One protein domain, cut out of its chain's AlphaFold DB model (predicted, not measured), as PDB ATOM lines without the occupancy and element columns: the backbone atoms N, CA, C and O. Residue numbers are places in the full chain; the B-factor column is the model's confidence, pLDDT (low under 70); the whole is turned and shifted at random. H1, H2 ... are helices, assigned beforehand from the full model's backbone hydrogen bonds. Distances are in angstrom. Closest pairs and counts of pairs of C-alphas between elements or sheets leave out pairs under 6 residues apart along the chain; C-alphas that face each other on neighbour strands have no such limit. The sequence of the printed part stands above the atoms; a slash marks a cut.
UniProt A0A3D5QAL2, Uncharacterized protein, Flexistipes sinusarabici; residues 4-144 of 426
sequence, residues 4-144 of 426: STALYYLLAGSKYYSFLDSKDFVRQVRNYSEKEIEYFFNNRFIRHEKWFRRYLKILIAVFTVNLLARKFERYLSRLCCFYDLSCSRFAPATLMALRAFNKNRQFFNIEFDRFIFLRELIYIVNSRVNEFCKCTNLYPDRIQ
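AT A GLANCE: This is residues 4 to 144 of the 426 residues of an uncharacterized protein of Flexistipes sinusarabici (UniProt A0A3D5QAL2). H3 and H5 make the two sides of a U, with short H4 at its bend and short H1 packed between them. H7 crosses H5 and also packs on H1, H6 packs on H5, and H2 packs on the start of H3. The printed part has 141 residues with seven named helices, H1 to H7 in order, and is all helix, the packing mostly crossed: of 6 pairs of touching helices that have a tilt, 0 are at a shallow one. It is compact, with a radius of gyration of the C-alphas of 16.3 A and spans of 48 by 40 by 26 A.

HOW THE PARTS SIT: Begin at H1, residues 4 to 12. It touches residues 29 to 36 of H3, residues 25 to 42, closest at the C-alphas of Leu 11 and Ser 33, 5.1 A; at 72 degrees they are only just about perpendicular. H2, residues 15 to 19, touches H3 at the C-alphas of Phe 19 and Phe 25, 5.2 A. H4, residues 44 to 48, is close to but not clearly touching H5, residues 52 to 76. H5 touches H6, residues 91 to 103, at a steep tilt of 56 degrees, opposite ways; the closest C-alphas, Ala 69 and Ala 93, are 4.9 A apart. Residues 121 to 129 of H7, residues 118 to 136, touch residues 60 to 68 of H5 at a steep tilt of 48 degrees, the same way, closest at the C-alphas of Thr 64 and Val 125, 6.2 A. Every O i to N i+4 pair is within hydrogen-bond range in H1, H2, H3, H5, H6 and H7; H4 has 0 of 1, but 2 of 2 O i to N i+3 pairs.

IN THESE COORDINATES: Find C-alpha 4 at (19.070, 39.570, 21.000), where H1 begins. H3 runs 25.9 A, H5 35.8 A and H7 26.9 A, ending at C-alpha 136, (38.399, 47.988, 30.968).

THE WHOLE: The C-alphas of His 48 and Cys 80, 49.0 A, are the two farthest apart. The printed part has no cut; the links H5 to H6 and H6 to H7 are long, and residues 77 to 82 stand free. Look for pLDDT under 70 at residues 80 to 84 and 138 to 143.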
ATOM      1  N   SER A   4      19.561  40.023  22.307       90.44
ATOM      2  CA  SER A   4      19.070  39.570  21.000       90.44
ATOM      3  C   SER A   4      20.160  39.608  19.925       90.44
ATOM      4  O   SER A   4      20.350  38.636  19.200       90.44
ATOM      5  N   THR A   5      20.942  40.689  19.859       92.25
ATOM      6  CA  THR A   5      22.065  40.801  18.918       92.25
ATOM      7  C   THR A   5      23.144  39.758  19.200       92.25
ATOM      8  O   THR A   5      23.652  39.158  18.258       92.25
ATOM      9  N   ALA A   6      23.494  39.536  20.471       95.44
ATOM     10  CA  ALA A   6      24.498  38.546  20.857       95.44
ATOM     11  C   ALA A   6      24.060  37.121  20.496       95.44
ATOM     12  O   ALA A   6      24.848  36.370  19.926       95.44
ATOM     13  N   LEU A   7      22.794  36.788  20.763       96.56
ATOM     14  CA  LEU A   7      22.178  35.513  20.402       96.56
ATOM     15  C   LEU A   7      22.285  35.241  18.904       96.56
ATOM     16  O   LEU A   7      22.868  34.246  18.488       96.56
ATOM     17  N   TYR A   8      21.769  36.163  18.105       95.12
ATOM     18  CA  TYR A   8      21.757  36.066  16.654       95.12
ATOM     19  C   TYR A   8      23.157  36.007  16.049       95.12
ATOM     20  O   TYR A   8      23.417  35.206  15.154       95.12
ATOM     21  N   TYR A   9      24.081  36.810  16.568       95.12
ATOM     22  CA  TYR A   9      25.467  36.803  16.126       95.12
ATOM     23  C   TYR A   9      26.184  35.483  16.442       95.12
ATOM     24  O   TYR A   9      26.864  34.939  15.574       95.12
ATOM     25  N   LEU A  10      26.033  34.953  17.659       96.56
ATOM     26  CA  LEU A  10      26.685  33.702  18.049       96.56
ATOM     27  C   LEU A  10      26.104  32.499  17.307       96.56
ATOM     28  O   LEU A  10      26.871  31.681  16.805       96.56
ATOM     29  N   LEU A  11      24.776  32.410  17.214       95.81
ATOM     30  CA  LEU A  11      24.109  31.242  16.640       95.81
ATOM     31  C   LEU A  11      24.166  31.207  15.111       95.81
ATOM     32  O   LEU A  11      24.333  30.135  14.537       95.81
ATOM     33  N   ALA A  12      24.099  32.358  14.433       91.88
ATOM     34  CA  ALA A  12      24.306  32.404  12.985       91.88
ATOM     35  C   ALA A  12      25.789  32.344  12.581       91.88
ATOM     36  O   ALA A  12      26.093  32.022  11.430       91.88
ATOM     37  N   GLY A  13      26.721  32.629  13.497       90.25
ATOM     38  CA  GLY A  13      28.160  32.532  13.249       90.25
ATOM     39  C   GLY A  13      28.601  33.338  12.022       90.25
ATOM     40  O   GLY A  13      28.244  34.506  11.872       90.25
ATOM     41  N   SER A  14      29.344  32.713  11.105       87.38
ATOM     42  CA  SER A  14      29.768  33.357   9.852       87.38
ATOM     43  C   SER A  14      28.595  33.761   8.949       87.38
ATOM     44  O   SER A  14      28.684  34.777   8.257       87.38
ATOM     45  N   LYS A  15      27.464  33.038   9.003       88.44
ATOM     46  CA  LYS A  15      26.266  33.357   8.208       88.44
ATOM     47  C   LYS A  15      25.616  34.670   8.620       88.44
ATOM     48  O   LYS A  15      24.952  35.302   7.805       88.44
ATOM     49  N   TYR A  16      25.857  35.124   9.853       90.12
ATOM     50  CA  TYR A  16      25.437  36.453  10.283       90.12
ATOM     51  C   TYR A  16      25.892  37.518   9.277       90.12
ATOM     52  O   TYR A  16      25.099  38.368   8.895       90.12
ATOM     53  N   TYR A  17      27.138  37.427   8.796       86.81
ATOM     54  CA  TYR A  17      27.706  38.375   7.839       86.81
ATOM     55  C   TYR A  17      27.196  38.176   6.416       86.81
ATOM     56  O   TYR A  17      26.990  39.169   5.731       86.81
ATOM     57  N   SER A  18      26.945  36.937   5.981       84.94
ATOM     58  CA  SER A  18      26.350  36.700   4.656       84.94
ATOM     59  C   SER A  18      24.918  37.217   4.557       84.94
ATOM     60  O   SER A  18      24.442  37.499   3.466       84.94
ATOM     61  N   PHE A  19      24.217  37.315   5.689       88.25
ATOM     62  CA  PHE A  19      22.844  37.801   5.722       88.25
ATOM     63  C   PHE A  19      22.743  39.318   5.881       88.25
ATOM     64  O   PHE A  19      21.666  39.842   5.619       88.25
ATOM     65  N   LEU A  20      23.807  40.016   6.312       85.50
ATOM     66  CA  LEU A  20      23.758  41.451   6.642       85.50
ATOM     67  C   LEU A  20      23.189  42.310   5.507       85.50
ATOM     68  O   LEU A  20      22.439  43.240   5.784       85.50
ATOM     69  N   ASP A  21      23.504  41.961   4.263       82.62
ATOM     70  CA  ASP A  21      23.091  42.716   3.076       82.62
ATOM     71  C   ASP A  21      21.745  42.232   2.496       82.62
ATOM     72  O   ASP A  21      21.277  42.721   1.468       82.62
ATOM     73  N   SER A  22      21.096  41.252   3.134       88.31
ATOM     74  CA  SER A  22      19.814  40.711   2.680       88.31
ATOM     75  C   SER A  22      18.629  41.521   3.206       88.31
ATOM     76  O   SER A  22      18.530  41.795   4.401       88.31
ATOM     77  N   LYS A  23      17.643  41.781   2.336       88.00
ATOM     78  CA  LYS A  23      16.350  42.384   2.718       88.00
ATOM     79  C   LYS A  23      15.606  41.581   3.799       88.00
ATOM     80  O   LYS A  23      14.878  42.159   4.594       88.00
ATOM     81  N   ASP A  24      15.848  40.270   3.876       90.75
ATOM     82  CA  ASP A  24      15.240  39.354   4.850       90.75
ATOM     83  C   ASP A  24      16.170  39.010   6.032       90.75
ATOM     84  O   ASP A  24      15.970  37.989   6.700       90.75
ATOM     85  N   PHE A  25      17.198  39.827   6.296       90.38
ATOM     86  CA  PHE A  25      18.225  39.584   7.320       90.38
ATOM     87  C   PHE A  25      17.652  39.078   8.652       90.38
ATOM     88  O   PHE A  25      18.051  38.021   9.147       90.38
ATOM     89  N   VAL A  26      16.678  39.805   9.215       89.56
ATOM     90  CA  VAL A  26      16.089  39.488  10.525       89.56
ATOM     91  C   VAL A  26      15.439  38.105  10.515       89.56
ATOM     92  O   VAL A  26      15.673  37.309  11.426       89.56
ATOM     93  N   ARG A  27      14.669  37.791   9.466       93.44
ATOM     94  CA  ARG A  27      13.995  36.497   9.312       93.44
ATOM     95  C   ARG A  27      15.009  35.362   9.170       93.44
ATOM     96  O   ARG A  27      14.883  34.346   9.846       93.44
ATOM     97  N   GLN A  28      16.035  35.535   8.336       92.88
ATOM     98  CA  GLN A  28      17.045  34.496   8.093       92.88
ATOM     99  C   GLN A  28      17.864  34.176   9.342       92.88
ATOM    100  O   GLN A  28      18.027  33.006   9.696       92.88
ATOM    101  N   VAL A  29      18.345  35.205  10.043       93.25
ATOM    102  CA  VAL A  29      19.138  35.020  11.261       93.25
ATOM    103  C   VAL A  29      18.298  34.410  12.381       93.25
ATOM    104  O   VAL A  29      18.789  33.530  13.095       93.25
ATOM    105  N   ARG A  30      17.029  34.818  12.512       93.81
ATOM    106  CA  ARG A  30      16.094  34.235  13.481       93.81
ATOM    107  C   ARG A  30      15.862  32.751  13.206       93.81
ATOM    108  O   ARG A  30      16.127  31.945  14.091       93.81
ATOM    109  N   ASN A  31      15.484  32.398  11.977       94.06
ATOM    110  CA  ASN A  31      15.238  31.008  11.583       94.06
ATOM    111  C   ASN A  31      16.474  30.129  11.811       94.06
ATOM    112  O   ASN A  31      16.364  28.997  12.274       94.06
ATOM    113  N   TYR A  32      17.666  30.645  11.499       92.38
ATOM    114  CA  TYR A  32      18.906  29.910  11.731       92.38
ATOM    115  C   TYR A  32      19.183  29.702  13.224       92.38
ATOM    116  O   TYR A  32      19.537  28.607  13.651       92.38
ATOM    117  N   SER A  33      18.976  30.745  14.025       94.75
ATOM    118  CA  SER A  33      19.200  30.704  15.470       94.75
ATOM    119  C   SER A  33      18.214  29.779  16.185       94.75
ATOM    120  O   SER A  33      18.604  29.061  17.101       94.75
ATOM    121  N   GLU A  34      16.946  29.767  15.768       95.62
ATOM    122  CA  GLU A  34      15.914  28.887  16.329       95.62
ATOM    123  C   GLU A  34      16.246  27.408  16.101       95.62
ATOM    124  O   GLU A  34      16.149  26.630  17.047       95.62
ATOM    125  N   LYS A  35      16.765  27.043  14.919       95.25
ATOM    126  CA  LYS A  35      17.241  25.676  14.637       95.25
ATOM    127  C   LYS A  35      18.376  25.236  15.563       95.25
ATOM    128  O   LYS A  35      18.384  24.099  16.024       95.25
ATOM    129  N   GLU A  36      19.325  26.124  15.854       95.25
ATOM    130  CA  GLU A  36      20.406  25.828  16.806       95.25
ATOM    131  C   GLU A  36      19.859  25.634  18.227       95.25
ATOM    132  O   GLU A  36      20.231  24.696  18.926       95.25
ATOM    133  N   ILE A  37      18.924  26.480  18.658       96.25
ATOM    134  CA  ILE A  37      18.299  26.352  19.980       96.25
ATOM    135  C   ILE A  37      17.522  25.039  20.099       96.25
ATOM    136  O   ILE A  37      17.662  24.339  21.104       96.25
ATOM    137  N   GLU A  38      16.740  24.695  19.078       96.88
ATOM    138  CA  GLU A  38      15.991  23.443  19.009       96.88
ATOM    139  C   GLU A  38      16.932  22.233  19.051       96.88
ATOM    140  O   GLU A  38      16.724  21.315  19.848       96.88
ATOM    141  N   TYR A  39      18.021  22.255  18.275       95.81
ATOM    142  CA  TYR A  39      19.029  21.197  18.297       95.81
ATOM    143  C   TYR A  39      19.581  20.965  19.709       95.81
ATOM    144  O   TYR A  39      19.611  19.828  20.190       95.81
ATOM    145  N   PHE A  40      19.986  22.031  20.402       95.00
ATOM    146  CA  PHE A  40      20.523  21.930  21.761       95.00
ATOM    147  C   PHE A  40      19.475  21.453  22.773       95.00
ATOM    148  O   PHE A  40      19.801  20.697  23.690       95.00
ATOM    149  N   PHE A  41      18.214  21.858  22.607       95.00
ATOM    150  CA  PHE A  41      17.112  21.386  23.442       95.00
ATOM    151  C   PHE A  41      16.845  19.888  23.242       95.00
ATOM    152  O   PHE A  41      16.705  19.142  24.217       95.00
ATOM    153  N   ASN A  42      16.837  19.424  21.992       95.19
ATOM    154  CA  ASN A  42      16.625  18.019  21.646       95.19
ATOM    155  C   ASN A  42      17.796  17.133  22.094       95.19
ATOM    156  O   ASN A  42      17.591  15.988  22.489       95.19
ATOM    157  N   ASN A  43      19.012  17.683  22.145       93.06
ATOM    158  CA  ASN A  43      20.203  16.982  22.623       93.06
ATOM    159  C   ASN A  43      20.480  17.165  24.126       93.06
ATOM    160  O   ASN A  43      21.553  16.804  24.598       93.06
ATOM    161  N   ARG A  44      19.530  17.674  24.925       93.06
ATOM    162  CA  ARG A  44      19.738  17.947  26.364       93.06
ATOM    163  C   ARG A  44      20.124  16.725  27.208       93.06
ATOM    164  O   ARG A  44      20.687  16.897  28.284       93.06
ATOM    165  N   PHE A  45      19.865  15.504  26.738       91.62
ATOM    166  CA  PHE A  45      20.250  14.272  27.438       91.62
ATOM    167  C   PHE A  45      21.769  14.175  27.675       91.62
ATOM    168  O   PHE A  45      22.198  13.591  28.669       91.62
ATOM    169  N   ILE A  46      22.589  14.831  26.841       92.56
ATOM    170  CA  ILE A  46      24.049  14.852  27.010       92.56
ATOM    171  C   ILE A  46      24.496  15.518  28.320       92.56
ATOM    172  O   ILE A  46      25.644  15.369  28.715       92.56
ATOM    173  N   ARG A  47      23.616  16.244  29.024       92.75
ATOM    174  CA  ARG A  47      23.905  16.893  30.320       92.75
ATOM    175  C   ARG A  47      24.316  15.910  31.423       92.75
ATOM    176  O   ARG A  47      24.930  16.322  32.408       92.75
ATOM    177  N   HIS A  48      23.998  14.629  31.255       92.25
ATOM    178  CA  HIS A  48      24.376  13.552  32.174       92.25
ATOM    179  C   HIS A  48      25.741  12.926  31.846       92.25
ATOM    180  O   HIS A  48      26.281  12.151  32.636       92.25
ATOM    181  N   GLU A  49      26.331  13.276  30.706       91.88
ATOM    182  CA  GLU A  49      27.584  12.699  30.239       91.88
ATOM    183  C   GLU A  49      28.797  13.241  31.004       91.88
ATOM    184  O   GLU A  49      28.918  14.438  31.277       91.88
ATOM    185  N   LYS A  50      29.786  12.377  31.266       90.00
ATOM    186  CA  LYS A  50      31.018  12.756  31.991       90.00
ATOM    187  C   LYS A  50      31.826  13.853  31.280       90.00
ATOM    188  O   LYS A  50      32.541  14.617  31.928       90.00
ATOM    189  N   TRP A  51      31.727  13.942  29.951       90.19
ATOM    190  CA  TRP A  51      32.433  14.932  29.126       90.19
ATOM    191  C   TRP A  51      31.684  16.266  28.983       90.19
ATOM    192  O   TRP A  51      32.304  17.256  28.584       90.19
ATOM    193  N   PHE A  52      30.400  16.330  29.357       92.44
ATOM    194  CA  PHE A  52      29.525  17.496  29.178       92.44
ATOM    195  C   PHE A  52      30.158  18.793  29.688       92.44
ATOM    196  O   PHE A  52      30.351  19.755  28.945       92.44
ATOM    197  N   ARG A  53      30.562  18.802  30.964       92.12
ATOM    198  CA  ARG A  53      31.114  20.001  31.612       92.12
ATOM    199  C   ARG A  53      32.367  20.521  30.917       92.12
ATOM    200  O   ARG A  53      32.580  21.728  30.880       92.12
ATOM    201  N   ARG A  54      33.204  19.626  30.381       92.81
ATOM    202  CA  ARG A  54      34.441  20.015  29.695       92.81
ATOM    203  C   ARG A  54      34.115  20.729  28.395       92.81
ATOM    204  O   ARG A  54      34.587  21.839  28.200       92.81
ATOM    205  N   TYR A  55      33.254  20.154  27.564       94.25
ATOM    206  CA  TYR A  55      32.869  20.765  26.294       94.25
ATOM    207  C   TYR A  55      32.031  22.032  26.454       94.25
ATOM    208  O   TYR A  55      32.223  22.978  25.693       94.25
ATOM    209  N   LEU A  56      31.168  22.106  27.470       94.88
ATOM    210  CA  LEU A  56      30.422  23.333  27.738       94.88
ATOM    211  C   LEU A  56      31.356  24.495  28.115       94.88
ATOM    212  O   LEU A  56      31.152  25.613  27.650       94.88
ATOM    213  N   LYS A  57      32.436  24.234  28.869       95.56
ATOM    214  CA  LYS A  57      33.484  25.239  29.129       95.56
ATOM    215  C   LYS A  57      34.169  25.713  27.844       95.56
ATOM    216  O   LYS A  57      34.452  26.901  27.716       95.56
ATOM    217  N   ILE A  58      34.400  24.814  26.883       96.38
ATOM    218  CA  ILE A  58      34.945  25.176  25.563       96.38
ATOM    219  C   ILE A  58      33.960  26.081  24.824       96.38
ATOM    220  O   ILE A  58      34.360  27.130  24.328       96.38
ATOM    221  N   LEU A  59      32.672  25.726  24.811       96.75
ATOM    222  CA  LEU A  59      31.635  26.542  24.182       96.75
ATOM    223  C   LEU A  59      31.569  27.950  24.793       96.75
ATOM    224  O   LEU A  59      31.540  28.933  24.058       96.75
ATOM    225  N   ILE A  60      31.611  28.056  26.125       97.44
ATOM    226  CA  ILE A  60      31.643  29.339  26.846       97.44
ATOM    227  C   ILE A  60      32.854  30.175  26.424       97.44
ATOM    228  O   ILE A  60      32.710  31.360  26.114       97.44
ATOM    229  N   ALA A  61      34.042  29.570  26.380       98.12
ATOM    230  CA  ALA A  61      35.263  30.250  25.961       98.12
ATOM    231  C   ALA A  61      35.167  30.747  24.506       98.12
ATOM    232  O   ALA A  61      35.486  31.903  24.224       98.12
ATOM    233  N   VAL A  62      34.649  29.916  23.597       98.00
ATOM    234  CA  VAL A  62      34.427  30.269  22.183       98.00
ATOM    235  C   VAL A  62      33.411  31.404  22.042       98.00
ATOM    236  O   VAL A  62      33.667  32.370  21.322       98.00
ATOM    237  N   PHE A  63      32.283  31.350  22.756       98.31
ATOM    238  CA  PHE A  63      31.289  32.428  22.762       98.31
ATOM    239  C   PHE A  63      31.866  33.737  23.295       98.31
ATOM    240  O   PHE A  63      31.648  34.794  22.699       98.31
ATOM    241  N   THR A  64      32.655  33.665  24.366       98.38
ATOM    242  CA  THR A  64      33.330  34.825  24.952       98.38
ATOM    243  C   THR A  64      34.268  35.476  23.937       98.38
ATOM    244  O   THR A  64      34.145  36.673  23.669       98.38
ATOM    245  N   VAL A  65      35.146  34.691  23.300       98.25
ATOM    246  CA  VAL A  65      36.072  35.188  22.270       98.25
ATOM    247  C   VAL A  65      35.317  35.761  21.072       98.25
ATOM    248  O   VAL A  65      35.652  36.849  20.613       98.25
ATOM    249  N   ASN A  66      34.256  35.106  20.596       97.88
ATOM    250  CA  ASN A  66      33.461  35.618  19.479       97.88
ATOM    251  C   ASN A  66      32.806  36.969  19.788       97.88
ATOM    252  O   ASN A  66      32.773  37.842  18.912       97.88
ATOM    253  N   LEU A  67      32.272  37.154  21.000       97.56
ATOM    254  CA  LEU A  67      31.653  38.414  21.415       97.56
ATOM    255  C   LEU A  67      32.693  39.520  21.623       97.56
ATOM    256  O   LEU A  67      32.473  40.638  21.151       97.56
ATOM    257  N   LEU A  68      33.830  39.214  22.257       96.50
ATOM    258  CA  LEU A  68      34.963  40.141  22.371       96.50
ATOM    259  C   LEU A  68      35.471  40.554  20.983       96.50
ATOM    260  O   LEU A  68      35.608  41.744  20.704       96.50
ATOM    261  N   ALA A  69      35.653  39.597  20.072       95.00
ATOM    262  CA  ALA A  69      36.091  39.863  18.705       95.00
ATOM    263  C   ALA A  69      35.098  40.770  17.975       95.00
ATOM    264  O   ALA A  69      35.505  41.707  17.297       95.00
ATOM    265  N   ARG A  70      33.786  40.582  18.168       93.75
ATOM    266  CA  ARG A  70      32.779  41.477  17.579       93.75
ATOM    267  C   ARG A  70      32.875  42.909  18.104       93.75
ATOM    268  O   ARG A  70      32.568  43.845  17.365       93.75
ATOM    269  N   LYS A  71      33.268  43.098  19.368       91.69
ATOM    270  CA  LYS A  71      33.504  44.431  19.944       91.69
ATOM    271  C   LYS A  71      34.732  45.084  19.317       91.69
ATOM    272  O   LYS A  71      34.608  46.201  18.820       91.69
ATOM    273  N   PHE A  72      35.854  44.367  19.262       90.25
ATOM    274  CA  PHE A  72      37.075  44.853  18.616       90.25
ATOM    275  C   PHE A  72      36.867  45.140  17.131       90.25
ATOM    276  O   PHE A  72      37.307  46.167  16.643       90.25
ATOM    277  N   GLU A  73      36.121  44.301  16.419       88.62
ATOM    278  CA  GLU A  73      35.813  44.509  15.004       88.62
ATOM    279  C   GLU A  73      35.066  45.828  14.758       88.62
ATOM    280  O   GLU A  73      35.431  46.572  13.853       88.62
ATOM    281  N   ARG A  74      34.060  46.156  15.587       86.56
ATOM    282  CA  ARG A  74      33.335  47.440  15.503       86.56
ATOM    283  C   ARG A  74      34.223  48.638  15.817       86.56
ATOM    284  O   ARG A  74      33.987  49.727  15.300       86.56
ATOM    285  N   TYR A  75      35.188  48.454  16.709       83.25
ATOM    286  CA  TYR A  75      36.159  49.486  17.031       83.25
ATOM    287  C   TYR A  75      37.121  49.696  15.851       83.25
ATOM    288  O   TYR A  75      37.232  50.805  15.337       83.25
ATOM    289  N   LEU A  76      37.728  48.619  15.345       82.69
ATOM    290  CA  LEU A  76      38.663  48.657  14.220       82.69
ATOM    291  C   LEU A  76      38.007  49.196  12.942       82.69
ATOM    292  O   LEU A  76      38.646  49.932  12.201       82.69
ATOM    293  N   SER A  77      36.722  48.907  12.699       79.62
ATOM    294  CA  SER A  77      36.002  49.468  11.547       79.62
ATOM    295  C   SER A  77      35.842  50.992  11.597       79.62
ATOM    296  O   SER A  77      35.603  51.596  10.561       79.62
ATOM    297  N   ARG A  78      35.934  51.614  12.783       76.12
ATOM    298  CA  ARG A  78      35.816  53.073  12.965       76.12
ATOM    299  C   ARG A  78      37.147  53.807  12.857       76.12
ATOM    300  O   ARG A  78      37.142  55.005  12.625       76.12
ATOM    301  N   LEU A  79      38.268  53.106  13.021       70.12
ATOM    302  CA  LEU A  79      39.600  53.705  12.935       70.12
ATOM    303  C   LEU A  79      40.087  53.937  11.494       70.12
ATOM    304  O   LEU A  79      41.226  54.343  11.311       70.12
ATOM    305  N   CYS A  80      39.241  53.696  10.483       50.34
ATOM    306  CA  CYS A  80      39.493  54.002   9.072       50.34
ATOM    307  C   CYS A  80      40.920  53.688   8.590       50.34
ATOM    308  O   CYS A  80      41.535  54.556   7.987       50.34
ATOM    309  N   CYS A  81      41.474  52.490   8.835       51.09
ATOM    310  CA  CYS A  81      42.669  52.038   8.108       51.09
ATOM    311  C   CYS A  81      43.026  50.534   8.274       51.09
ATOM    312  O   CYS A  81      42.772  49.911   9.304       51.09
ATOM    313  N   PHE A  82      43.641  49.991   7.209       51.16
ATOM    314  CA  PHE A  82      44.521  48.804   7.129       51.16
ATOM    315  C   PHE A  82      43.973  47.366   7.071       51.16
ATOM    316  O   PHE A  82      44.748  46.433   7.280       51.16
ATOM    317  N   TYR A  83      42.717  47.107   6.694       57.41
ATOM    318  CA  TYR A  83      42.420  45.753   6.204       57.41
ATOM    319  C   TYR A  83      42.895  45.641   4.760       57.41
ATOM    320  O   TYR A  83      42.206  46.084   3.843       57.41
ATOM    321  N   ASP A  84      44.068  45.041   4.559       67.38
ATOM    322  CA  ASP A  84      44.368  44.453   3.261       67.38
ATOM    323  C   ASP A  84      43.303  43.381   3.007       67.38
ATOM    324  O   ASP A  84      43.327  42.300   3.600       67.38
ATOM    325  N   LEU A  85      42.326  43.713   2.162       72.88
ATOM    326  CA  LEU A  85      41.221  42.820   1.833       72.88
ATOM    327  C   LEU A  85      41.720  41.535   1.168       72.88
ATOM    328  O   LEU A  85      40.984  40.555   1.147       72.88
ATOM    329  N   SER A  86      42.968  41.487   0.688       77.62
ATOM    330  CA  SER A  86      43.577  40.248   0.205       77.62
ATOM    331  C   SER A  86      43.915  39.242   1.318       77.62
ATOM    332  O   SER A  86      44.237  38.102   0.998       77.62
ATOM    333  N   CYS A  87      43.796  39.615   2.599       85.50
ATOM    334  CA  CYS A  87      44.085  38.779   3.772       85.50
ATOM    335  C   CYS A  87      42.851  38.572   4.677       85.50
ATOM    336  O   CYS A  87      41.789  39.166   4.471       85.50
ATOM    337  N   SER A  88      42.971  37.718   5.700       87.81
ATOM    338  CA  SER A  88      41.862  37.394   6.610       87.81
ATOM    339  C   SER A  88      41.323  38.622   7.353       87.81
ATOM    340  O   SER A  88      41.946  39.164   8.266       87.81
ATOM    341  N   ARG A  89      40.086  39.010   7.020       85.12
ATOM    342  CA  ARG A  89      39.378  40.150   7.628       85.12
ATOM    343  C   ARG A  89      39.160  39.999   9.135       85.12
ATOM    344  O   ARG A  89      39.163  40.985   9.867       85.12
ATOM    345  N   PHE A  90      38.899  38.781   9.605       88.88
ATOM    346  CA  PHE A  90      38.457  38.544  10.982       88.88
ATOM    347  C   PHE A  90      39.606  38.261  11.948       88.88
ATOM    348  O   PHE A  90      39.411  38.359  13.165       88.88
ATOM    349  N   ALA A  91      40.787  37.919  11.433       91.62
ATOM    350  CA  ALA A  91      41.914  37.517  12.256       91.62
ATOM    351  C   ALA A  91      42.391  38.629  13.218       91.62
ATOM    352  O   ALA A  91      42.589  38.310  14.392       91.62
ATOM    353  N   PRO A  92      42.489  39.923  12.832       90.31
ATOM    354  CA  PRO A  92      42.947  40.975  13.748       90.31
ATOM    355  C   PRO A  92      42.077  41.125  14.999       90.31
ATOM    356  O   PRO A  92      42.573  41.048  16.123       90.31
ATOM    357  N   ALA A  93      40.757  41.237  14.825       91.25
ATOM    358  CA  ALA A  93      39.823  41.309  15.949       91.25
ATOM    359  C   ALA A  93      39.837  40.028  16.804       91.25
ATOM    360  O   ALA A  93      39.626  40.082  18.017       91.25
ATOM    361  N   THR A  94      40.107  38.877  16.181       94.81
ATOM    362  CA  THR A  94      40.215  37.587  16.876       94.81
ATOM    363  C   THR A  94      41.484  37.512  17.726       94.81
ATOM    364  O   THR A  94      41.389  37.122  18.886       94.81
ATOM    365  N   LEU A  95      42.639  37.975  17.230       94.50
ATOM    366  CA  LEU A  95      43.870  38.095  18.026       94.50
ATOM    367  C   LEU A  95      43.632  38.933  19.288       94.50
ATOM    368  O   LEU A  95      43.993  38.530  20.393       94.50
ATOM    369  N   MET A  96      43.004  40.095  19.127       92.88
ATOM    370  CA  MET A  96      42.718  40.995  20.244       92.88
ATOM    371  C   MET A  96      41.791  40.357  21.279       92.88
ATOM    372  O   MET A  96      42.032  40.454  22.483       92.88
ATOM    373  N   ALA A  97      40.759  39.651  20.813       95.69
ATOM    374  CA  ALA A  97      39.853  38.906  21.673       95.69
ATOM    375  C   ALA A  97      40.564  37.783  22.434       95.69
ATOM    376  O   ALA A  97      40.328  37.624  23.630       95.69
ATOM    377  N   LEU A  98      41.455  37.043  21.767       97.25
ATOM    378  CA  LEU A  98      42.251  35.993  22.399       97.25
ATOM    379  C   LEU A  98      43.171  36.566  23.478       97.25
ATOM    380  O   LEU A  98      43.185  36.033  24.582       97.25
ATOM    381  N   ARG A  99      43.851  37.691  23.218       95.06
ATOM    382  CA  ARG A  99      44.675  38.384  24.226       95.06
ATOM    383  C   ARG A  99      43.860  38.809  25.440       95.06
ATOM    384  O   ARG A  99      44.242  38.518  26.573       95.06
ATOM    385  N   ALA A 100      42.723  39.467  25.205       95.25
ATOM    386  CA  ALA A 100      41.833  39.912  26.272       95.25
ATOM    387  C   ALA A 100      41.319  38.727  27.102       95.25
ATOM    388  O   ALA A 100      41.352  38.778  28.331       95.25
ATOM    389  N   PHE A 101      40.913  37.639  26.443       97.31
ATOM    390  CA  PHE A 101      40.469  36.418  27.105       97.31
ATOM    391  C   PHE A 101      41.595  35.753  27.904       97.31
ATOM    392  O   PHE A 101      41.421  35.460  29.084       97.31
ATOM    393  N   ASN A 102      42.762  35.539  27.292       96.94
ATOM    394  CA  ASN A 102      43.890  34.841  27.906       96.94
ATOM    395  C   ASN A 102      44.459  35.595  29.113       96.94
ATOM    396  O   ASN A 102      44.774  34.956  30.116       96.94
ATOM    397  N   LYS A 103      44.534  36.931  29.048       95.06
ATOM    398  CA  LYS A 103      44.970  37.780  30.171       95.06
ATOM    399  C   LYS A 103      43.970  37.775  31.334       95.06
ATOM    400  O   LYS A 103      44.375  37.940  32.475       95.06
ATOM    401  N   ASN A 104      42.682  37.551  31.060       96.06
ATOM    402  CA  ASN A 104      41.597  37.690  32.040       96.06
ATOM    403  C   ASN A 104      40.767  36.402  32.197       96.06
ATOM    404  O   ASN A 104      39.557  36.451  32.411       96.06
ATOM    405  N   ARG A 105      41.401  35.227  32.097       95.75
ATOM    406  CA  ARG A 105      40.701  33.926  32.142       95.75
ATOM    407  C   ARG A 105      39.826  33.739  33.370       95.75
ATOM    408  O   ARG A 105      38.741  33.185  33.255       95.75
ATOM    409  N   GLN A 106      40.302  34.191  34.528       95.38
ATOM    410  CA  GLN A 106      39.556  34.092  35.781       95.38
ATOM    411  C   GLN A 106      38.258  34.907  35.723       95.38
ATOM    412  O   GLN A 106      37.213  34.403  36.115       95.38
ATOM    413  N   PHE A 107      38.295  36.106  35.136       95.88
ATOM    414  CA  PHE A 107      37.113  36.951  34.955       95.88
ATOM    415  C   PHE A 107      36.057  36.286  34.058       95.88
ATOM    416  O   PHE A 107      34.855  36.382  34.309       95.88
ATOM    417  N   PHE A 108      36.498  35.580  33.015       96.50
ATOM    418  CA  PHE A 108      35.617  34.860  32.092       96.50
ATOM    419  C   PHE A 108      35.283  33.432  32.532       96.50
ATOM    420  O   PHE A 108      34.584  32.719  31.809       96.50
ATOM    421  N   ASN A 109      35.751  33.000  33.704       93.81
ATOM    422  CA  ASN A 109      35.317  31.742  34.280       93.81
ATOM    423  C   ASN A 109      33.882  31.915  34.788       93.81
ATOM    424  O   ASN A 109      33.625  32.626  35.758       93.81
ATOM    425  N   ILE A 110      32.943  31.298  34.079       92.25
ATOM    426  CA  ILE A 110      31.516  31.364  34.378       92.25
ATOM    427  C   ILE A 110      31.116  30.031  34.996       92.25
ATOM    428  O   ILE A 110      31.274  28.977  34.374       92.25
ATOM    429  N   GLU A 111      30.588  30.089  36.213       89.25
ATOM    430  CA  GLU A 111      29.873  28.962  36.793       89.25
ATOM    431  C   GLU A 111      28.507  28.826  36.126       89.25
ATOM    432  O   GLU A 111      27.861  29.813  35.775       89.25
ATOM    433  N   PHE A 112      28.084  27.589  35.900       87.06
ATOM    434  CA  PHE A 112      26.851  27.301  35.187       87.06
ATOM    435  C   PHE A 112      26.112  26.136  35.828       87.06
ATOM    436  O   PHE A 112      26.718  25.155  36.283       87.06
ATOM    437  N   ASP A 113      24.788  26.233  35.788       88.62
ATOM    438  CA  ASP A 113      23.906  25.134  36.134       88.62
ATOM    439  C   ASP A 113      24.008  24.003  35.093       88.62
ATOM    440  O   ASP A 113      24.249  24.233  33.904       88.62
ATOM    441  N   ARG A 114      23.829  22.753  35.533       85.38
ATOM    442  CA  ARG A 114      23.895  21.575  34.648       85.38
ATOM    443  C   ARG A 114      22.816  21.608  33.557       85.38
ATOM    444  O   ARG A 114      23.045  21.089  32.464       85.38
ATOM    445  N   PHE A 115      21.663  22.200  33.844       89.12
ATOM    446  CA  PHE A 115      20.475  22.234  32.996       89.12
ATOM    447  C   PHE A 115      20.268  23.564  32.268       89.12
ATOM    448  O   PHE A 115      19.237  23.728  31.611       89.12
ATOM    449  N   ILE A 116      21.269  24.449  32.284       92.81
ATOM    450  CA  ILE A 116      21.241  25.736  31.586       92.81
ATOM    451  C   ILE A 116      20.834  25.593  30.112       92.81
ATOM    452  O   ILE A 116      21.340  24.730  29.373       92.81
ATOM    453  N   PHE A 117      19.902  26.432  29.664       94.50
ATOM    454  CA  PHE A 117      19.511  26.487  28.259       94.50
ATOM    455  C   PHE A 117      20.471  27.360  27.446       94.50
ATOM    456  O   PHE A 117      21.087  28.295  27.954       94.50
ATOM    457  N   LEU A 118      20.580  27.085  26.142       95.31
ATOM    458  CA  LEU A 118      21.521  27.788  25.263       95.31
ATOM    459  C   LEU A 118      21.295  29.309  25.244       95.31
ATOM    460  O   LEU A 118      22.258  30.075  25.247       95.31
ATOM    461  N   ARG A 119      20.028  29.752  25.263       96.12
ATOM    462  CA  ARG A 119      19.676  31.181  25.317       96.12
ATOM    463  C   ARG A 119      20.199  31.839  26.597       96.12
ATOM    464  O   ARG A 119      20.851  32.874  26.520       96.12
ATOM    465  N   GLU A 120      19.945  31.220  27.746       95.75
ATOM    466  CA  GLU A 120      20.381  31.714  29.060       95.75
ATOM    467  C   GLU A 120      21.904  31.763  29.151       95.75
ATOM    468  O   GLU A 120      22.468  32.782  29.548       95.75
ATOM    469  N   LEU A 121      22.576  30.702  28.690       96.50
ATOM    470  CA  LEU A 121      24.032  30.642  28.617       96.50
ATOM    471  C   LEU A 121      24.598  31.817  27.819       96.50
ATOM    472  O   LEU A 121      25.507  32.502  28.282       96.50
ATOM    473  N   ILE A 122      24.046  32.079  26.634       97.88
ATOM    474  CA  ILE A 122      24.484  33.194  25.792       97.88
ATOM    475  C   ILE A 122      24.266  34.538  26.492       97.88
ATOM    476  O   ILE A 122      25.125  35.415  26.398       97.88
ATOM    477  N   TYR A 123      23.156  34.715  27.208       97.44
ATOM    478  CA  TYR A 123      22.885  35.956  27.935       97.44
ATOM    479  C   TYR A 123      23.855  36.158  29.096       97.44
ATOM    480  O   TYR A 123      24.370  37.265  29.253       97.44
ATOM    481  N   ILE A 124      24.181  35.101  29.842       97.50
ATOM    482  CA  ILE A 124      25.187  35.147  30.911       97.50
ATOM    483  C   ILE A 124      26.561  35.508  30.334       97.50
ATOM    484  O   ILE A 124      27.198  36.453  30.803       97.50
ATOM    485  N   VAL A 125      26.991  34.832  29.263       98.19
ATOM    486  CA  VAL A 125      28.274  35.121  28.601       98.19
ATOM    487  C   VAL A 125      28.306  36.556  28.061       98.19
ATOM    488  O   VAL A 125      29.283  37.275  28.266       98.19
ATOM    489  N   ASN A 126      27.234  37.022  27.412       98.12
ATOM    490  CA  ASN A 126      27.147  38.392  26.906       98.12
ATOM    491  C   ASN A 126      27.144  39.432  28.031       98.12
ATOM    492  O   ASN A 126      27.767  40.484  27.878       98.12
ATOM    493  N   SER A 127      26.467  39.151  29.147       97.19
ATOM    494  CA  SER A 127      26.484  40.012  30.331       97.19
ATOM    495  C   SER A 127      27.912  40.177  30.847       97.19
ATOM    496  O   SER A 127      28.408  41.302  30.903       97.19
ATOM    497  N   ARG A 128      28.625  39.061  31.056       97.19
ATOM    498  CA  ARG A 128      30.020  39.064  31.515       97.19
ATOM    499  C   ARG A 128      30.960  39.773  30.537       97.19
ATOM    500  O   ARG A 128      31.805  40.560  30.951       97.19
ATOM    501  N   VAL A 129      30.796  39.576  29.227       96.69
ATOM    502  CA  VAL A 129      31.577  40.322  28.225       96.69
ATOM    503  C   VAL A 129      31.281  41.818  28.299       96.69
ATOM    504  O   VAL A 129      32.205  42.617  28.232       96.69
ATOM    505  N   ASN A 130      30.021  42.232  28.443       95.31
ATOM    506  CA  ASN A 130      29.677  43.652  28.544       95.31
ATOM    507  C   ASN A 130      30.180  44.288  29.842       95.31
ATOM    508  O   ASN A 130      30.607  45.437  29.797       95.31
ATOM    509  N   GLU A 131      30.150  43.557  30.952       95.62
ATOM    510  CA  GLU A 131      30.766  43.949  32.219       95.62
ATOM    511  C   GLU A 131      32.270  44.192  32.029       95.62
ATOM    512  O   GLU A 131      32.742  45.301  32.267       95.62
ATOM    513  N   PHE A 132      32.988  43.228  31.438       95.12
ATOM    514  CA  PHE A 132      34.406  43.389  31.100       95.12
ATOM    515  C   PHE A 132      34.673  44.641  30.256       95.12
ATOM    516  O   PHE A 132      35.590  45.410  30.542       95.12
ATOM    517  N   CYS A 133      33.859  44.856  29.212       91.44
ATOM    518  CA  CYS A 133      33.977  46.017  28.327       91.44
ATOM    519  C   CYS A 133      33.865  47.341  29.098       91.44
ATOM    520  O   CYS A 133      34.561  48.291  28.758       91.44
ATOM    521  N   LYS A 134      32.960  47.410  30.087       90.56
ATOM    522  CA  LYS A 134      32.735  48.606  30.909       90.56
ATOM    523  C   LYS A 134      33.903  48.848  31.865       90.56
ATOM    524  O   LYS A 134      34.362  49.975  31.968       90.56
ATOM    525  N   CYS A 135      34.405  47.800  32.518       88.50
ATOM    526  CA  CYS A 135      35.486  47.918  33.501       88.50
ATOM    527  C   CYS A 135      36.847  48.252  32.874       88.50
ATOM    528  O   CYS A 135      37.689  48.856  33.527       88.50
ATOM    529  N   THR A 136      37.085  47.842  31.625       84.06
ATOM    530  CA  THR A 136      38.399  47.988  30.968       84.06
ATOM    531  C   THR A 136      38.447  49.081  29.909       84.06
ATOM    532  O   THR A 136      39.500  49.312  29.321       84.06
ATOM    533  N   ASN A 137      37.308  49.707  29.599       70.69
ATOM    534  CA  ASN A 137      37.113  50.614  28.463       70.69
ATOM    535  C   ASN A 137      37.521  50.062  27.079       70.69
ATOM    536  O   ASN A 137      37.390  50.777  26.091       70.69
ATOM    537  N   LEU A 138      37.943  48.791  26.980       67.88
ATOM    538  CA  LEU A 138      38.258  48.061  25.744       67.88
ATOM    539  C   LEU A 138      38.954  48.909  24.667       67.88
ATOM    540  O   LEU A 138      38.576  48.886  23.493       67.88
ATOM    541  N   TYR A 139      39.993  49.643  25.050       65.81
ATOM    542  CA  TYR A 139      40.888  50.209  24.056       65.81
ATOM    543  C   TYR A 139      41.839  49.105  23.589       65.81
ATOM    544  O   TYR A 139      42.409  48.403  24.428       65.81
ATOM    545  N   PRO A 140      42.010  48.894  22.270       62.47
ATOM    546  CA  PRO A 140      43.217  48.243  21.797       62.47
ATOM    547  C   PRO A 140      44.402  48.922  22.465       62.47
ATOM    548  O   PRO A 140      44.506  50.150  22.409       62.47
ATOM    549  N   ASP A 141      45.351  48.146  22.970       61.56
ATOM    550  CA  ASP A 141      46.723  48.637  22.947       61.56
ATOM    551  C   ASP A 141      47.013  49.101  21.505       61.56
ATOM    552  O   ASP A 141      46.455  48.534  20.558       61.56
ATOM    553  N   ARG A 142      47.843  50.128  21.283       60.94
ATOM    554  CA  ARG A 142      48.309  50.420  19.916       60.94
ATOM    555  C   ARG A 142      49.048  49.181  19.410       60.94
ATOM    556  O   ARG A 142      50.215  48.975  19.724       60.94
ATOM    557  N   ILE A 143      48.357  48.325  18.661       63.53
ATOM    558  CA  ILE A 143      48.961  47.148  18.058       63.53
ATOM    559  C   ILE A 143      49.426  47.566  16.672       63.53
ATOM    560  O   ILE A 143      48.641  47.631  15.729       63.53
ATOM    561  N   GLN A 144      50.715  47.865  16.569       72.44
ATOM    562  CA  GLN A 144      51.385  47.980  15.287       72.44
ATOM    563  C   GLN A 144      51.830  46.580  14.859       72.44
ATOM    564  O   GLN A 144      52.472  45.862  15.627       72.44
TER     565      GLN A 144